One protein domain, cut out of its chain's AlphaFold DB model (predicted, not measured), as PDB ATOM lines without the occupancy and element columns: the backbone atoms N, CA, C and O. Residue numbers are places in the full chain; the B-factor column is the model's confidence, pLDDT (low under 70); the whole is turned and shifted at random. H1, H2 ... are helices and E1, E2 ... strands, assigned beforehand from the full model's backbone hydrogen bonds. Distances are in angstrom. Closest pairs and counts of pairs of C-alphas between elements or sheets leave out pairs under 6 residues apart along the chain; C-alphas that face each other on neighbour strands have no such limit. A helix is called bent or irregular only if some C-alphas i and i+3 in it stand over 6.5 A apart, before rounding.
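Overview. This is residues 22 to 114 of the 406 residues of the protein "Polymerase, nucleotidyl transferase domain-containing protein" of Artemisia annua (UniProt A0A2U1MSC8). An open, extended chain has short helix H1 and strand E1 at one end, joined by a wide loop, and a helical hairpin of H2 and H3 at the other. The 93 printed residues hold H1, E1, H2 and H3 in that order, mostly helix; E1 pairs with no named strand. The radius of gyration of the C-alphas is 19.6 A and the spans are 58 by 38 by 25 A.

Arrangement. The closest C-alphas of H1, residues 27 to 37, and E1, residues 59 to 63, are those of Ser 34 and Asn 59, 7.1 A apart. H2, residues 70 to 92, is apart from both. With residues 86 to 91 alone it touches residues 98 to 105 of H3, residues 95 to 113; the closest C-alphas, of Ile 90 and Leu 98, are 6.1 A apart. This hairpin runs opposite ways at a shallow tilt of 32 degrees, only just short of steep. Every O i to N i+4 pair is within hydrogen-bond range in H1 and H2, 11 of 15 in H3.

Along the chain. H1 begins at C-alpha 27 (5.019, -28.621, -48.962) and is 14.9 A long, E1 8.6 A, H2 33.2 A. H3, 25.8 A, ends at C-alpha 113 (9.687, -52.431, -27.952); it is irregular, C-alphas 105 and 108 being 7.9 A apart, with a kink of 62 degrees near residue 107.

Size, cuts and confidence. The printed part has no cut. The link from H1 to E1, residues 38 to 58, is long. Residues 40 to 41, 43 to 45 and 114 have pLDDT under 70.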
ATOM      1  N   ASP A  22      15.008 -32.123 -48.657       74.06
ATOM      2  CA  ASP A  22      14.817 -33.586 -48.680       74.06
ATOM      3  C   ASP A  22      13.820 -34.083 -47.620       74.06
ATOM      4  O   ASP A  22      13.834 -35.234 -47.180       74.06
ATOM      5  N   LEU A  23      12.906 -33.216 -47.182       76.62
ATOM      6  CA  LEU A  23      11.862 -33.627 -46.253       76.62
ATOM      7  C   LEU A  23      10.869 -34.563 -46.950       76.62
ATOM      8  O   LEU A  23      10.227 -34.192 -47.937       76.62
ATOM      9  N   LEU A  24      10.660 -35.743 -46.355       77.94
ATOM     10  CA  LEU A  24       9.615 -36.695 -46.759       77.94
ATOM     11  C   LEU A  24       8.232 -36.024 -46.843       77.94
ATOM     12  O   LEU A  24       7.432 -36.333 -47.722       77.94
ATOM     13  N   LEU A  25       7.967 -35.067 -45.949       78.00
ATOM     14  CA  LEU A  25       6.730 -34.287 -45.880       78.00
ATOM     15  C   LEU A  25       6.925 -32.868 -46.432       78.00
ATOM     16  O   LEU A  25       6.646 -31.879 -45.753       78.00
ATOM     17  N   ASN A  26       7.432 -32.741 -47.659       82.88
ATOM     18  CA  ASN A  26       7.575 -31.425 -48.279       82.88
ATOM     19  C   ASN A  26       6.211 -30.755 -48.555       82.88
ATOM     20  O   ASN A  26       5.164 -31.399 -48.645       82.88
ATOM     21  N   VAL A  27       6.232 -29.431 -48.736       80.94
ATOM     22  CA  VAL A  27       5.019 -28.621 -48.962       80.94
ATOM     23  C   VAL A  27       4.228 -29.099 -50.187       80.94
ATOM     24  O   VAL A  27       2.999 -29.121 -50.163       80.94
ATOM     25  N   GLY A  28       4.912 -29.520 -51.256       83.31
ATOM     26  CA  GLY A  28       4.264 -30.020 -52.470       83.31
ATOM     27  C   GLY A  28       3.560 -31.366 -52.273       83.31
ATOM     28  O   GLY A  28       2.502 -31.599 -52.860       83.31
ATOM     29  N   PHE A  29       4.123 -32.244 -51.445       87.00
ATOM     30  CA  PHE A  29       3.525 -33.507 -51.028       87.00
ATOM     31  C   PHE A  29       2.283 -33.252 -50.178       87.00
ATOM     32  O   PHE A  29       1.205 -33.713 -50.542       87.00
ATOM     33  N   LEU A  30       2.398 -32.436 -49.126       83.56
ATOM     34  CA  LEU A  30       1.271 -32.101 -48.251       83.56
ATOM     35  C   LEU A  30       0.126 -31.428 -49.015       83.56
ATOM     36  O   LEU A  30      -1.030 -31.778 -48.801       83.56
ATOM     37  N   ARG A  31       0.435 -30.530 -49.962       83.81
ATOM     38  CA  ARG A  31      -0.571 -29.917 -50.842       83.81
ATOM     39  C   ARG A  31      -1.311 -30.963 -51.675       83.81
ATOM     40  O   ARG A  31      -2.536 -30.980 -51.652       83.81
ATOM     41  N   ARG A  32      -0.593 -31.876 -52.343       86.31
ATOM     42  CA  ARG A  32      -1.216 -32.976 -53.107       86.31
ATOM     43  C   ARG A  32      -2.066 -33.883 -52.225       86.31
ATOM     44  O   ARG A  32      -3.163 -34.275 -52.620       86.31
ATOM     45  N   CYS A  33      -1.580 -34.209 -51.030       83.25
ATOM     46  CA  CYS A  33      -2.335 -34.984 -50.055       83.25
ATOM     47  C   CYS A  33      -3.602 -34.247 -49.620       83.25
ATOM     48  O   CYS A  33      -4.657 -34.863 -49.589       83.25
ATOM     49  N   SER A  34      -3.532 -32.946 -49.346       80.44
ATOM     50  CA  SER A  34      -4.706 -32.145 -48.994       80.44
ATOM     51  C   SER A  34      -5.719 -32.115 -50.142       80.44
ATOM     52  O   SER A  34      -6.886 -32.417 -49.930       80.44
ATOM     53  N   GLU A  35      -5.280 -31.875 -51.377       83.00
ATOM     54  CA  GLU A  35      -6.155 -31.876 -52.560       83.00
ATOM     55  C   GLU A  35      -6.843 -33.232 -52.796       83.00
ATOM     56  O   GLU A  35      -7.999 -33.273 -53.210       83.00
ATOM     57  N   THR A  36      -6.149 -34.341 -52.524       83.94
ATOM     58  CA  THR A  36      -6.643 -35.698 -52.827       83.94
ATOM     59  C   THR A  36      -7.437 -36.318 -51.677       83.94
ATOM     60  O   THR A  36      -8.383 -37.070 -51.908       83.94
ATOM     61  N   LEU A  37      -7.030 -36.057 -50.435       80.25
ATOM     62  CA  LEU A  37      -7.527 -36.741 -49.237       80.25
ATOM     63  C   LEU A  37      -8.478 -35.874 -48.408       80.25
ATOM     64  O   LEU A  37      -9.165 -36.403 -47.533       80.25
ATOM     65  N   SER A  38      -8.520 -34.559 -48.643       74.31
ATOM     66  CA  SER A  38      -9.409 -33.677 -47.891       74.31
ATOM     67  C   SER A  38     -10.862 -33.860 -48.323       74.31
ATOM     68  O   SER A  38     -11.195 -33.961 -49.504       74.31
ATOM     69  N   VAL A  39     -11.753 -33.905 -47.335       73.25
ATOM     70  CA  VAL A  39     -13.193 -34.055 -47.551       73.25
ATOM     71  C   VAL A  39     -13.812 -32.668 -47.768       73.25
ATOM     72  O   VAL A  39     -13.517 -31.755 -46.991       73.25
ATOM     73  N   PRO A  40     -14.701 -32.486 -48.768       66.12
ATOM     74  CA  PRO A  40     -15.350 -31.207 -49.028       66.12
ATOM     75  C   PRO A  40     -16.046 -30.632 -47.792       66.12
ATOM     76  O   PRO A  40     -16.880 -31.270 -47.148       66.12
ATOM     77  N   MET A  41     -15.701 -29.384 -47.504       63.47
ATOM     78  CA  MET A  41     -16.129 -28.626 -46.339       63.47
ATOM     79  C   MET A  41     -17.631 -28.319 -46.326       63.47
ATOM     80  O   MET A  41     -18.208 -27.928 -47.347       63.47
ATOM     81  N   ARG A  42     -18.260 -28.360 -45.144       71.19
ATOM     82  CA  ARG A  42     -19.562 -27.712 -44.921       71.19
ATOM     83  C   ARG A  42     -19.338 -26.323 -44.304       71.19
ATOM     84  O   ARG A  42     -18.324 -26.098 -43.638       71.19
ATOM     85  N   PRO A  43     -20.261 -25.364 -44.499       64.38
ATOM     86  CA  PRO A  43     -20.137 -24.016 -43.928       64.38
ATOM     87  C   PRO A  43     -20.096 -23.986 -42.387       64.38
ATOM     88  O   PRO A  43     -19.610 -23.026 -41.807       64.38
ATOM     89  N   SER A  44     -20.593 -25.038 -41.729       67.88
ATOM     90  CA  SER A  44     -20.577 -25.245 -40.268       67.88
ATOM     91  C   SER A  44     -19.241 -25.752 -39.712       67.88
ATOM     92  O   SER A  44     -19.054 -25.845 -38.502       67.88
ATOM     93  N   ASP A  45     -18.341 -26.113 -40.614       69.56
ATOM     94  CA  ASP A  45     -16.989 -26.592 -40.407       69.56
ATOM     95  C   ASP A  45     -16.060 -25.681 -39.597       69.56
ATOM     96  O   ASP A  45     -15.327 -24.918 -40.218       69.56
ATOM     97  N   VAL A  46     -16.051 -25.701 -38.264       82.31
ATOM     98  CA  VAL A  46     -15.144 -24.839 -37.474       82.31
ATOM     99  C   VAL A  46     -14.203 -25.688 -36.625       82.31
ATOM    100  O   VAL A  46     -14.617 -26.699 -36.057       82.31
ATOM    101  N   PHE A  47     -12.935 -25.272 -36.509       86.25
ATOM    102  CA  PHE A  47     -11.960 -25.927 -35.634       86.25
ATOM    103  C   PHE A  47     -12.474 -25.972 -34.189       86.25
ATOM    104  O   PHE A  47     -12.613 -24.947 -33.513       86.25
ATOM    105  N   SER A  48     -12.757 -27.181 -33.704       86.25
ATOM    106  CA  SER A  48     -13.273 -27.389 -32.353       86.25
ATOM    107  C   SER A  48     -12.128 -27.374 -31.341       86.25
ATOM    108  O   SER A  48     -11.380 -28.349 -31.195       86.25
ATOM    109  N   LYS A  49     -11.997 -26.254 -30.623       89.25
ATOM    110  CA  LYS A  49     -11.024 -26.116 -29.536       89.25
ATOM    111  C   LYS A  49     -11.387 -27.039 -28.366       89.25
ATOM    112  O   LYS A  49     -12.532 -27.080 -27.918       89.25
ATOM    113  N   LYS A  50     -10.393 -27.768 -27.866       94.06
ATOM    114  CA  LYS A  50     -10.445 -28.697 -26.727       94.06
ATOM    115  C   LYS A  50      -9.281 -28.422 -25.767       94.06
ATOM    116  O   LYS A  50      -8.642 -27.374 -25.848       94.06
ATOM    117  N   HIS A  51      -9.015 -29.346 -24.841       94.62
ATOM    118  CA  HIS A  51      -7.893 -29.260 -23.899       94.62
ATOM    119  C   HIS A  51      -6.537 -29.476 -24.577       94.62
ATOM    120  O   HIS A  51      -5.571 -28.819 -24.210       94.62
ATOM    121  N   LEU A  52      -6.481 -30.337 -25.598       94.62
ATOM    122  CA  LEU A  52      -5.335 -30.483 -26.492       94.62
ATOM    123  C   LEU A  52      -5.756 -30.073 -27.909       94.62
ATOM    124  O   LEU A  52      -6.755 -30.572 -28.428       94.62
ATOM    125  N   ASN A  53      -5.022 -29.136 -28.509       94.81
ATOM    126  CA  ASN A  53      -5.334 -28.562 -29.818       94.81
ATOM    127  C   ASN A  53      -4.160 -28.795 -30.759       94.81
ATOM    128  O   ASN A  53      -3.164 -28.084 -30.687       94.81
ATOM    129  N   ILE A  54      -4.285 -29.805 -31.612       94.31
ATOM    130  CA  ILE A  54      -3.279 -30.148 -32.619       94.31
ATOM    131  C   ILE A  54      -3.980 -30.084 -33.967       94.31
ATOM    132  O   ILE A  54      -4.924 -30.839 -34.203       94.31
ATOM    133  N   VAL A  55      -3.547 -29.151 -34.809       90.12
ATOM    134  CA  VAL A  55      -4.091 -28.967 -36.155       90.12
ATOM    135  C   VAL A  55      -3.528 -30.062 -37.053       90.12
ATOM    136  O   VAL A  55      -2.313 -30.241 -37.123       90.12
ATOM    137  N   ASP A  56      -4.407 -30.805 -37.716       86.75
ATOM    138  CA  ASP A  56      -4.015 -31.752 -38.753       86.75
ATOM    139  C   ASP A  56      -3.478 -30.984 -39.983       86.75
ATOM    140  O   ASP A  56      -4.201 -30.149 -40.534       86.75
ATOM    141  N   PRO A  57      -2.240 -31.256 -40.444       83.12
ATOM    142  CA  PRO A  57      -1.651 -30.589 -41.608       83.12
ATOM    143  C   PRO A  57      -2.447 -30.742 -42.909       83.12
ATOM    144  O   PRO A  57      -2.269 -29.947 -43.829       83.12
ATOM    145  N   LEU A  58      -3.295 -31.769 -43.016       82.19
ATOM    146  CA  LEU A  58      -4.107 -32.033 -44.206       82.19
ATOM    147  C   LEU A  58      -5.529 -31.473 -44.092       82.19
ATOM    148  O   LEU A  58      -6.196 -31.299 -45.115       82.19
ATOM    149  N   ASN A  59      -5.989 -31.189 -42.870       82.12
ATOM    150  CA  ASN A  59      -7.330 -30.696 -42.577       82.12
ATOM    151  C   ASN A  59      -7.311 -29.762 -41.359       82.12
ATOM    152  O   ASN A  59      -7.404 -30.193 -40.210       82.12
ATOM    153  N   ASP A  60      -7.281 -28.460 -41.620       82.94
ATOM    154  CA  ASP A  60      -7.178 -27.400 -40.615       82.94
ATOM    155  C   ASP A  60      -8.316 -27.371 -39.574       82.94
ATOM    156  O   ASP A  60      -8.169 -26.781 -38.503       82.94
ATOM    157  N   ARG A  61      -9.446 -28.038 -39.839       81.31
ATOM    158  CA  ARG A  61     -10.581 -28.178 -38.907       81.31
ATOM    159  C   ARG A  61     -10.475 -29.416 -38.022       81.31
ATOM    160  O   ARG A  61     -11.139 -29.488 -36.981       81.31
ATOM    161  N   ASN A  62      -9.668 -30.397 -38.416       88.56
ATOM    162  CA  ASN A  62      -9.493 -31.644 -37.691       88.56
ATOM    163  C   ASN A  62      -8.521 -31.445 -36.521       88.56
ATOM    164  O   ASN A  62      -7.303 -31.498 -36.669       88.56
ATOM    165  N   ASN A  63      -9.071 -31.245 -35.321       92.81
ATOM    166  CA  ASN A  63      -8.280 -31.280 -34.097       92.81
ATOM    167  C   ASN A  63      -7.924 -32.737 -33.740       92.81
ATOM    168  O   ASN A  63      -8.797 -33.507 -33.317       92.81
ATOM    169  N   LEU A  64      -6.650 -33.116 -33.855       95.25
ATOM    170  CA  LEU A  64      -6.157 -34.453 -33.485       95.25
ATOM    171  C   LEU A  64      -6.225 -34.708 -31.970       95.25
ATOM    172  O   LEU A  64      -6.339 -35.850 -31.535       95.25
ATOM    173  N   GLY A  65      -6.247 -33.651 -31.156       95.62
ATOM    174  CA  GLY A  65      -6.409 -33.726 -29.703       95.62
ATOM    175  C   GLY A  65      -7.862 -33.821 -29.225       95.62
ATOM    176  O   GLY A  65      -8.106 -33.803 -28.019       95.62
ATOM    177  N   ARG A  66      -8.850 -33.922 -30.128       94.50
ATOM    178  CA  ARG A  66     -10.278 -33.787 -29.772       94.50
ATOM    179  C   ARG A  66     -10.824 -34.830 -28.789       94.50
ATOM    180  O   ARG A  66     -11.845 -34.573 -28.152       94.50
ATOM    181  N   SER A  67     -10.179 -35.992 -28.691       96.25
ATOM    182  CA  SER A  67     -10.540 -37.094 -27.786       96.25
ATOM    183  C   SER A  67      -9.913 -36.968 -26.394       96.25
ATOM    184  O   SER A  67     -10.260 -37.725 -25.486       96.25
ATOM    185  N   VAL A  68      -8.997 -36.018 -26.197       96.38
ATOM    186  CA  VAL A  68      -8.323 -35.814 -24.916       96.38
ATOM    187  C   VAL A  68      -9.246 -35.044 -23.979       96.38
ATOM    188  O   VAL A  68      -9.553 -33.871 -24.195       96.38
ATOM    189  N   SER A  69      -9.684 -35.714 -22.914       97.19
ATOM    190  CA  SER A  69     -10.431 -35.089 -21.825       97.19
ATOM    191  C   SER A  69      -9.541 -34.163 -20.992       97.19
ATOM    192  O   SER A  69      -8.315 -34.274 -21.004       97.19
ATOM    193  N   GLN A  70     -10.155 -33.300 -20.182       96.75
ATOM    194  CA  GLN A  70      -9.435 -32.423 -19.259       96.75
ATOM    195  C   GLN A  70      -8.484 -33.189 -18.331       96.75
ATOM    196  O   GLN A  70      -7.320 -32.820 -18.197       96.75
ATOM    197  N   GLY A  71      -8.963 -34.276 -17.717       97.00
ATOM    198  CA  GLY A  71      -8.146 -35.109 -16.832       97.00
ATOM    199  C   GLY A  71      -6.962 -35.740 -17.564       97.00
ATOM    200  O   GLY A  71      -5.838 -35.702 -17.071       97.00
ATOM    201  N   ASN A  72      -7.185 -36.244 -18.781       97.69
ATOM    202  CA  ASN A  72      -6.110 -36.802 -19.600       97.69
ATOM    203  C   ASN A  72      -5.100 -35.733 -20.020       97.69
ATOM    204  O   ASN A  72      -3.902 -35.990 -19.967       97.69
ATOM    205  N   PHE A  73      -5.552 -34.525 -20.356       97.69
ATOM    206  CA  PHE A  73      -4.664 -33.403 -20.654       97.69
ATOM    207  C   PHE A  73      -3.726 -33.092 -19.481       97.69
ATOM    208  O   PHE A  73      -2.520 -32.952 -19.685       97.69
ATOM    209  N   PHE A  74      -4.240 -33.047 -18.247       97.75
ATOM    210  CA  PHE A  74      -3.395 -32.836 -17.068       97.75
ATOM    211  C   PHE A  74      -2.378 -33.961 -16.867       97.75
ATOM    212  O   PHE A  74      -1.225 -33.660 -16.570       97.75
ATOM    213  N   ARG A  75      -2.770 -35.224 -17.080       98.12
ATOM    214  CA  ARG A  75      -1.864 -36.385 -16.989       98.12
ATOM    215  C   ARG A  75      -0.759 -36.337 -18.043       98.12
ATOM    216  O   ARG A  75       0.404 -36.554 -17.714       98.12
ATOM    217  N   ILE A  76      -1.116 -36.019 -19.288       97.12
ATOM    218  CA  ILE A  76      -0.167 -35.834 -20.393       97.12
ATOM    219  C   ILE A  76       0.826 -34.730 -20.027       97.12
ATOM    220  O   ILE A  76       2.035 -34.941 -20.060       97.12
ATOM    221  N   ARG A  77       0.323 -33.569 -19.597       96.94
ATOM    222  CA  ARG A  77       1.162 -32.433 -19.212       96.94
ATOM    223  C   ARG A  77       2.096 -32.772 -18.053       96.94
ATOM    224  O   ARG A  77       3.279 -32.463 -18.135       96.94
ATOM    225  N   SER A  78       1.598 -33.420 -16.997       97.50
ATOM    226  CA  SER A  78       2.435 -33.815 -15.859       97.50
ATOM    227  C   SER A  78       3.505 -34.828 -16.251       97.50
ATOM    228  O   SER A  78       4.629 -34.715 -15.776       97.50
ATOM    229  N   ALA A  79       3.180 -35.779 -17.133       96.44
ATOM    230  CA  ALA A  79       4.142 -36.757 -17.628       96.44
ATOM    231  C   ALA A  79       5.260 -36.082 -18.434       96.44
ATOM    232  O   ALA A  79       6.430 -36.349 -18.176       96.44
ATOM    233  N   PHE A  80       4.923 -35.145 -19.329       96.31
ATOM    234  CA  PHE A  80       5.924 -34.363 -20.062       96.31
ATOM    235  C   PHE A  80       6.797 -33.516 -19.136       96.31
ATOM    236  O   PHE A  80       8.017 -33.542 -19.262       96.31
ATOM    237  N   SER A  81       6.202 -32.797 -18.181       96.81
ATOM    238  CA  SER A  81       6.970 -31.993 -17.223       96.81
ATOM    239  C   SER A  81       7.898 -32.850 -16.363       96.81
ATOM    240  O   SER A  81       9.033 -32.459 -16.110       96.81
ATOM    241  N   TYR A  82       7.430 -34.014 -15.911       96.50
ATOM    242  CA  TYR A  82       8.256 -34.953 -15.159       96.50
ATOM    243  C   TYR A  82       9.401 -35.503 -16.016       96.50
ATOM    244  O   TYR A  82      10.550 -35.460 -15.585       96.50
ATOM    245  N   GLY A  83       9.102 -35.950 -17.239       96.06
ATOM    246  CA  GLY A  83      10.095 -36.469 -18.175       96.06
ATOM    247  C   GLY A  83      11.177 -35.445 -18.505       96.06
ATOM    248  O   GLY A  83      12.355 -35.762 -18.399       96.06
ATOM    249  N   ALA A  84      10.794 -34.201 -18.806       97.00
ATOM    250  CA  ALA A  84      11.737 -33.118 -19.087       97.00
ATOM    251  C   ALA A  84      12.678 -32.849 -17.904       97.00
ATOM    252  O   ALA A  84      13.889 -32.805 -18.085       97.00
ATOM    253  N   ARG A  85      12.136 -32.753 -16.682       96.62
ATOM    254  CA  ARG A  85      12.943 -32.560 -15.464       96.62
ATOM    255  C   ARG A  85      13.870 -33.737 -15.185       96.62
ATOM    256  O   ARG A  85      14.982 -33.545 -14.712       96.62
ATOM    257  N   LYS A  86      13.413 -34.965 -15.435       96.00
ATOM    258  CA  LYS A  86      14.239 -36.157 -15.237       96.00
ATOM    259  C   LYS A  86      15.364 -36.217 -16.270       96.00
ATOM    260  O   LYS A  86      16.490 -36.495 -15.889       96.00
ATOM    261  N   LEU A  87      15.087 -35.889 -17.530       96.00
ATOM    262  CA  LEU A  87      16.111 -35.787 -18.572       96.00
ATOM    263  C   LEU A  87      17.118 -34.672 -18.281       96.00
ATOM    264  O   LEU A  87      18.308 -34.892 -18.439       96.00
ATOM    265  N   GLU A  88      16.677 -33.514 -17.794       95.81
ATOM    266  CA  GLU A  88      17.569 -32.436 -17.351       95.81
ATOM    267  C   GLU A  88      18.541 -32.912 -16.259       95.81
ATOM    268  O   GLU A  88      19.740 -32.647 -16.340       95.81
ATOM    269  N   GLN A  89      18.046 -33.666 -15.271       94.69
ATOM    270  CA  GLN A  89      18.897 -34.267 -14.238       94.69
ATOM    271  C   GLN A  89      19.927 -35.218 -14.845       94.69
ATOM    272  O   GLN A  89      21.103 -35.090 -14.534       94.69
ATOM    273  N   ILE A  90      19.490 -36.109 -15.739       94.62
ATOM    274  CA  ILE A  90      20.356 -37.083 -16.415       94.62
ATOM    275  C   ILE A  90      21.444 -36.377 -17.230       94.62
ATOM    276  O   ILE A  90      22.612 -36.738 -17.150       94.62
ATOM    277  N   LEU A  91      21.084 -35.323 -17.967       92.19
ATOM    278  CA  LEU A  91      22.023 -34.530 -18.766       92.19
ATOM    279  C   LEU A  91      22.998 -33.705 -17.910       92.19
ATOM    280  O   LEU A  91      24.041 -33.295 -18.411       92.19
ATOM    281  N   THR A  92      22.670 -33.459 -16.638       92.56
ATOM    282  CA  THR A  92      23.536 -32.757 -15.674       92.56
ATOM    283  C   THR A  92      24.374 -33.732 -14.829       92.56
ATOM    284  O   THR A  92      25.310 -33.314 -14.145       92.56
ATOM    285  N   SER A  93      24.059 -35.032 -14.858       86.94
ATOM    286  CA  SER A  93      24.824 -36.077 -14.175       86.94
ATOM    287  C   SER A  93      26.223 -36.251 -14.803       86.94
ATOM    288  O   SER A  93      26.417 -35.978 -15.988       86.94
ATOM    289  N   PRO A  94      27.224 -36.734 -14.039       87.56
ATOM    290  CA  PRO A  94      28.532 -37.094 -14.587       87.56
ATOM    291  C   PRO A  94      28.409 -38.117 -15.726       87.56
ATOM    292  O   PRO A  94      27.614 -39.055 -15.625       87.56
ATOM    293  N   GLY A  95      29.228 -37.967 -16.774       84.75
ATOM    294  CA  GLY A  95      29.156 -38.782 -17.996       84.75
ATOM    295  C   GLY A  95      29.201 -40.296 -17.757       84.75
ATOM    296  O   GLY A  95      28.527 -41.040 -18.462       84.75
ATOM    297  N   ASP A  96      29.891 -40.734 -16.704       86.75
ATOM    298  CA  ASP A  96      30.023 -42.146 -16.321       86.75
ATOM    299  C   ASP A  96      28.679 -42.829 -16.015       86.75
ATOM    300  O   ASP A  96      28.565 -44.045 -16.132       86.75
ATOM    301  N   LYS A  97      27.650 -42.060 -15.631       88.19
ATOM    302  CA  LYS A  97      26.309 -42.570 -15.288       88.19
ATOM    303  C   LYS A  97      25.253 -42.266 -16.343       88.19
ATOM    304  O   LYS A  97      24.133 -42.759 -16.245       88.19
ATOM    305  N   LEU A  98      25.590 -41.466 -17.353       92.06
ATOM    306  CA  LEU A  98      24.636 -40.972 -18.344       92.06
ATOM    307  C   LEU A  98      23.931 -42.122 -19.075       92.06
ATOM    308  O   LEU A  98      22.709 -42.120 -19.206       92.06
ATOM    309  N   THR A  99      24.701 -43.114 -19.524       89.38
ATOM    310  CA  THR A  99      24.186 -44.266 -20.274       89.38
ATOM    311  C   THR A  99      23.242 -45.119 -19.431       89.38
ATOM    312  O   THR A  99      22.168 -45.488 -19.905       89.38
ATOM    313  N   GLU A 100      23.611 -45.400 -18.178       91.56
ATOM    314  CA  GLU A 100      22.781 -46.180 -17.254       91.56
ATOM    315  C   GLU A 100      21.484 -45.433 -16.917       91.56
ATOM    316  O   GLU A 100      20.395 -45.994 -17.035       91.56
ATOM    317  N   GLU A 101      21.568 -44.139 -16.592       93.94
ATOM    318  CA  GLU A 101      20.389 -43.343 -16.243       93.94
ATOM    319  C   GLU A 101      19.446 -43.115 -17.441       93.94
ATOM    320  O   GLU A 101      18.223 -43.074 -17.265       93.94
ATOM    321  N   LEU A 102      19.981 -42.998 -18.664       93.62
ATOM    322  CA  LEU A 102      19.180 -42.955 -19.894       93.62
ATOM    323  C   LEU A 102      18.483 -44.286 -20.167       93.62
ATOM    324  O   LEU A 102      17.304 -44.290 -20.530       93.62
ATOM    325  N   HIS A 103      19.192 -45.403 -19.994       91.56
ATOM    326  CA  HIS A 103      18.598 -46.726 -20.129       91.56
ATOM    327  C   HIS A 103      17.437 -46.883 -19.140       91.56
ATOM    328  O   HIS A 103      16.321 -47.195 -19.556       91.56
ATOM    329  N   ASP A 104      17.659 -46.538 -17.869       93.12
ATOM    330  CA  ASP A 104      16.646 -46.585 -16.812       93.12
ATOM    331  C   ASP A 104      15.427 -45.709 -17.104       93.12
ATOM    332  O   ASP A 104      14.285 -46.119 -16.872       93.12
ATOM    333  N   PHE A 105      15.644 -44.513 -17.654       94.94
ATOM    334  CA  PHE A 105      14.562 -43.616 -18.050       94.94
ATOM    335  C   PHE A 105      13.640 -44.243 -19.108       94.94
ATOM    336  O   PHE A 105      12.420 -44.068 -19.045       94.94
ATOM    337  N   PHE A 106      14.201 -45.005 -20.052       93.69
ATOM    338  CA  PHE A 106      13.456 -45.646 -21.137       93.69
ATOM    339  C   PHE A 106      13.140 -47.130 -20.905       93.69
ATOM    340  O   PHE A 106      12.516 -47.738 -21.775       93.69
ATOM    341  N   THR A 107      13.468 -47.719 -19.750       92.62
ATOM    342  CA  THR A 107      13.306 -49.161 -19.468       92.62
ATOM    343  C   THR A 107      11.923 -49.709 -19.816       92.62
ATOM    344  O   THR A 107      11.809 -50.777 -20.416       92.62
ATOM    345  N   ASN A 108      10.841 -48.984 -19.519       86.94
ATOM    346  CA  ASN A 108       9.487 -49.434 -19.869       86.94
ATOM    347  C   ASN A 108       9.270 -49.486 -21.392       86.94
ATOM    348  O   ASN A 108       8.678 -50.426 -21.913       86.94
ATOM    349  N   THR A 109       9.778 -48.494 -22.122       87.94
ATOM    350  CA  THR A 109       9.696 -48.454 -23.587       87.94
ATOM    351  C   THR A 109      10.585 -49.523 -24.219       87.94
ATOM    352  O   THR A 109      10.149 -50.207 -25.143       87.94
ATOM    353  N   LEU A 110      11.798 -49.712 -23.696       86.44
ATOM    354  CA  LEU A 110      12.758 -50.709 -24.176       86.44
ATOM    355  C   LEU A 110      12.321 -52.141 -23.853       86.44
ATOM    356  O   LEU A 110      12.463 -53.025 -24.685       86.44
ATOM    357  N   SER A 111      11.713 -52.396 -22.700       85.00
ATOM    358  CA  SER A 111      11.174 -53.728 -22.389       85.00
ATOM    359  C   SER A 111       9.977 -54.100 -23.271       85.00
ATOM    360  O   SER A 111       9.809 -55.269 -23.607       85.00
ATOM    361  N   MET A 112       9.170 -53.119 -23.695       79.31
ATOM    362  CA  MET A 112       8.029 -53.353 -24.589       79.31
ATOM    363  C   MET A 112       8.401 -53.413 -26.078       79.31
ATOM    364  O   MET A 112       7.766 -54.152 -26.829       79.31
ATOM    365  N   HIS A 113       9.386 -52.630 -26.524       78.38
ATOM    366  CA  HIS A 113       9.687 -52.431 -27.952       78.38
ATOM    367  C   HIS A 113      11.167 -52.612 -28.324       78.38
ATOM    368  O   HIS A 113      11.528 -52.479 -29.491       78.38
ATOM    369  N   GLY A 114      12.035 -52.928 -27.365       66.62
ATOM    370  CA  GLY A 114      13.488 -52.999 -27.549       66.62
ATOM    371  C   GLY A 114      13.974 -54.192 -28.364       66.62
ATOM    372  O   GLY A 114      15.136 -54.224 -28.744       66.62
TER     373      GLY A 114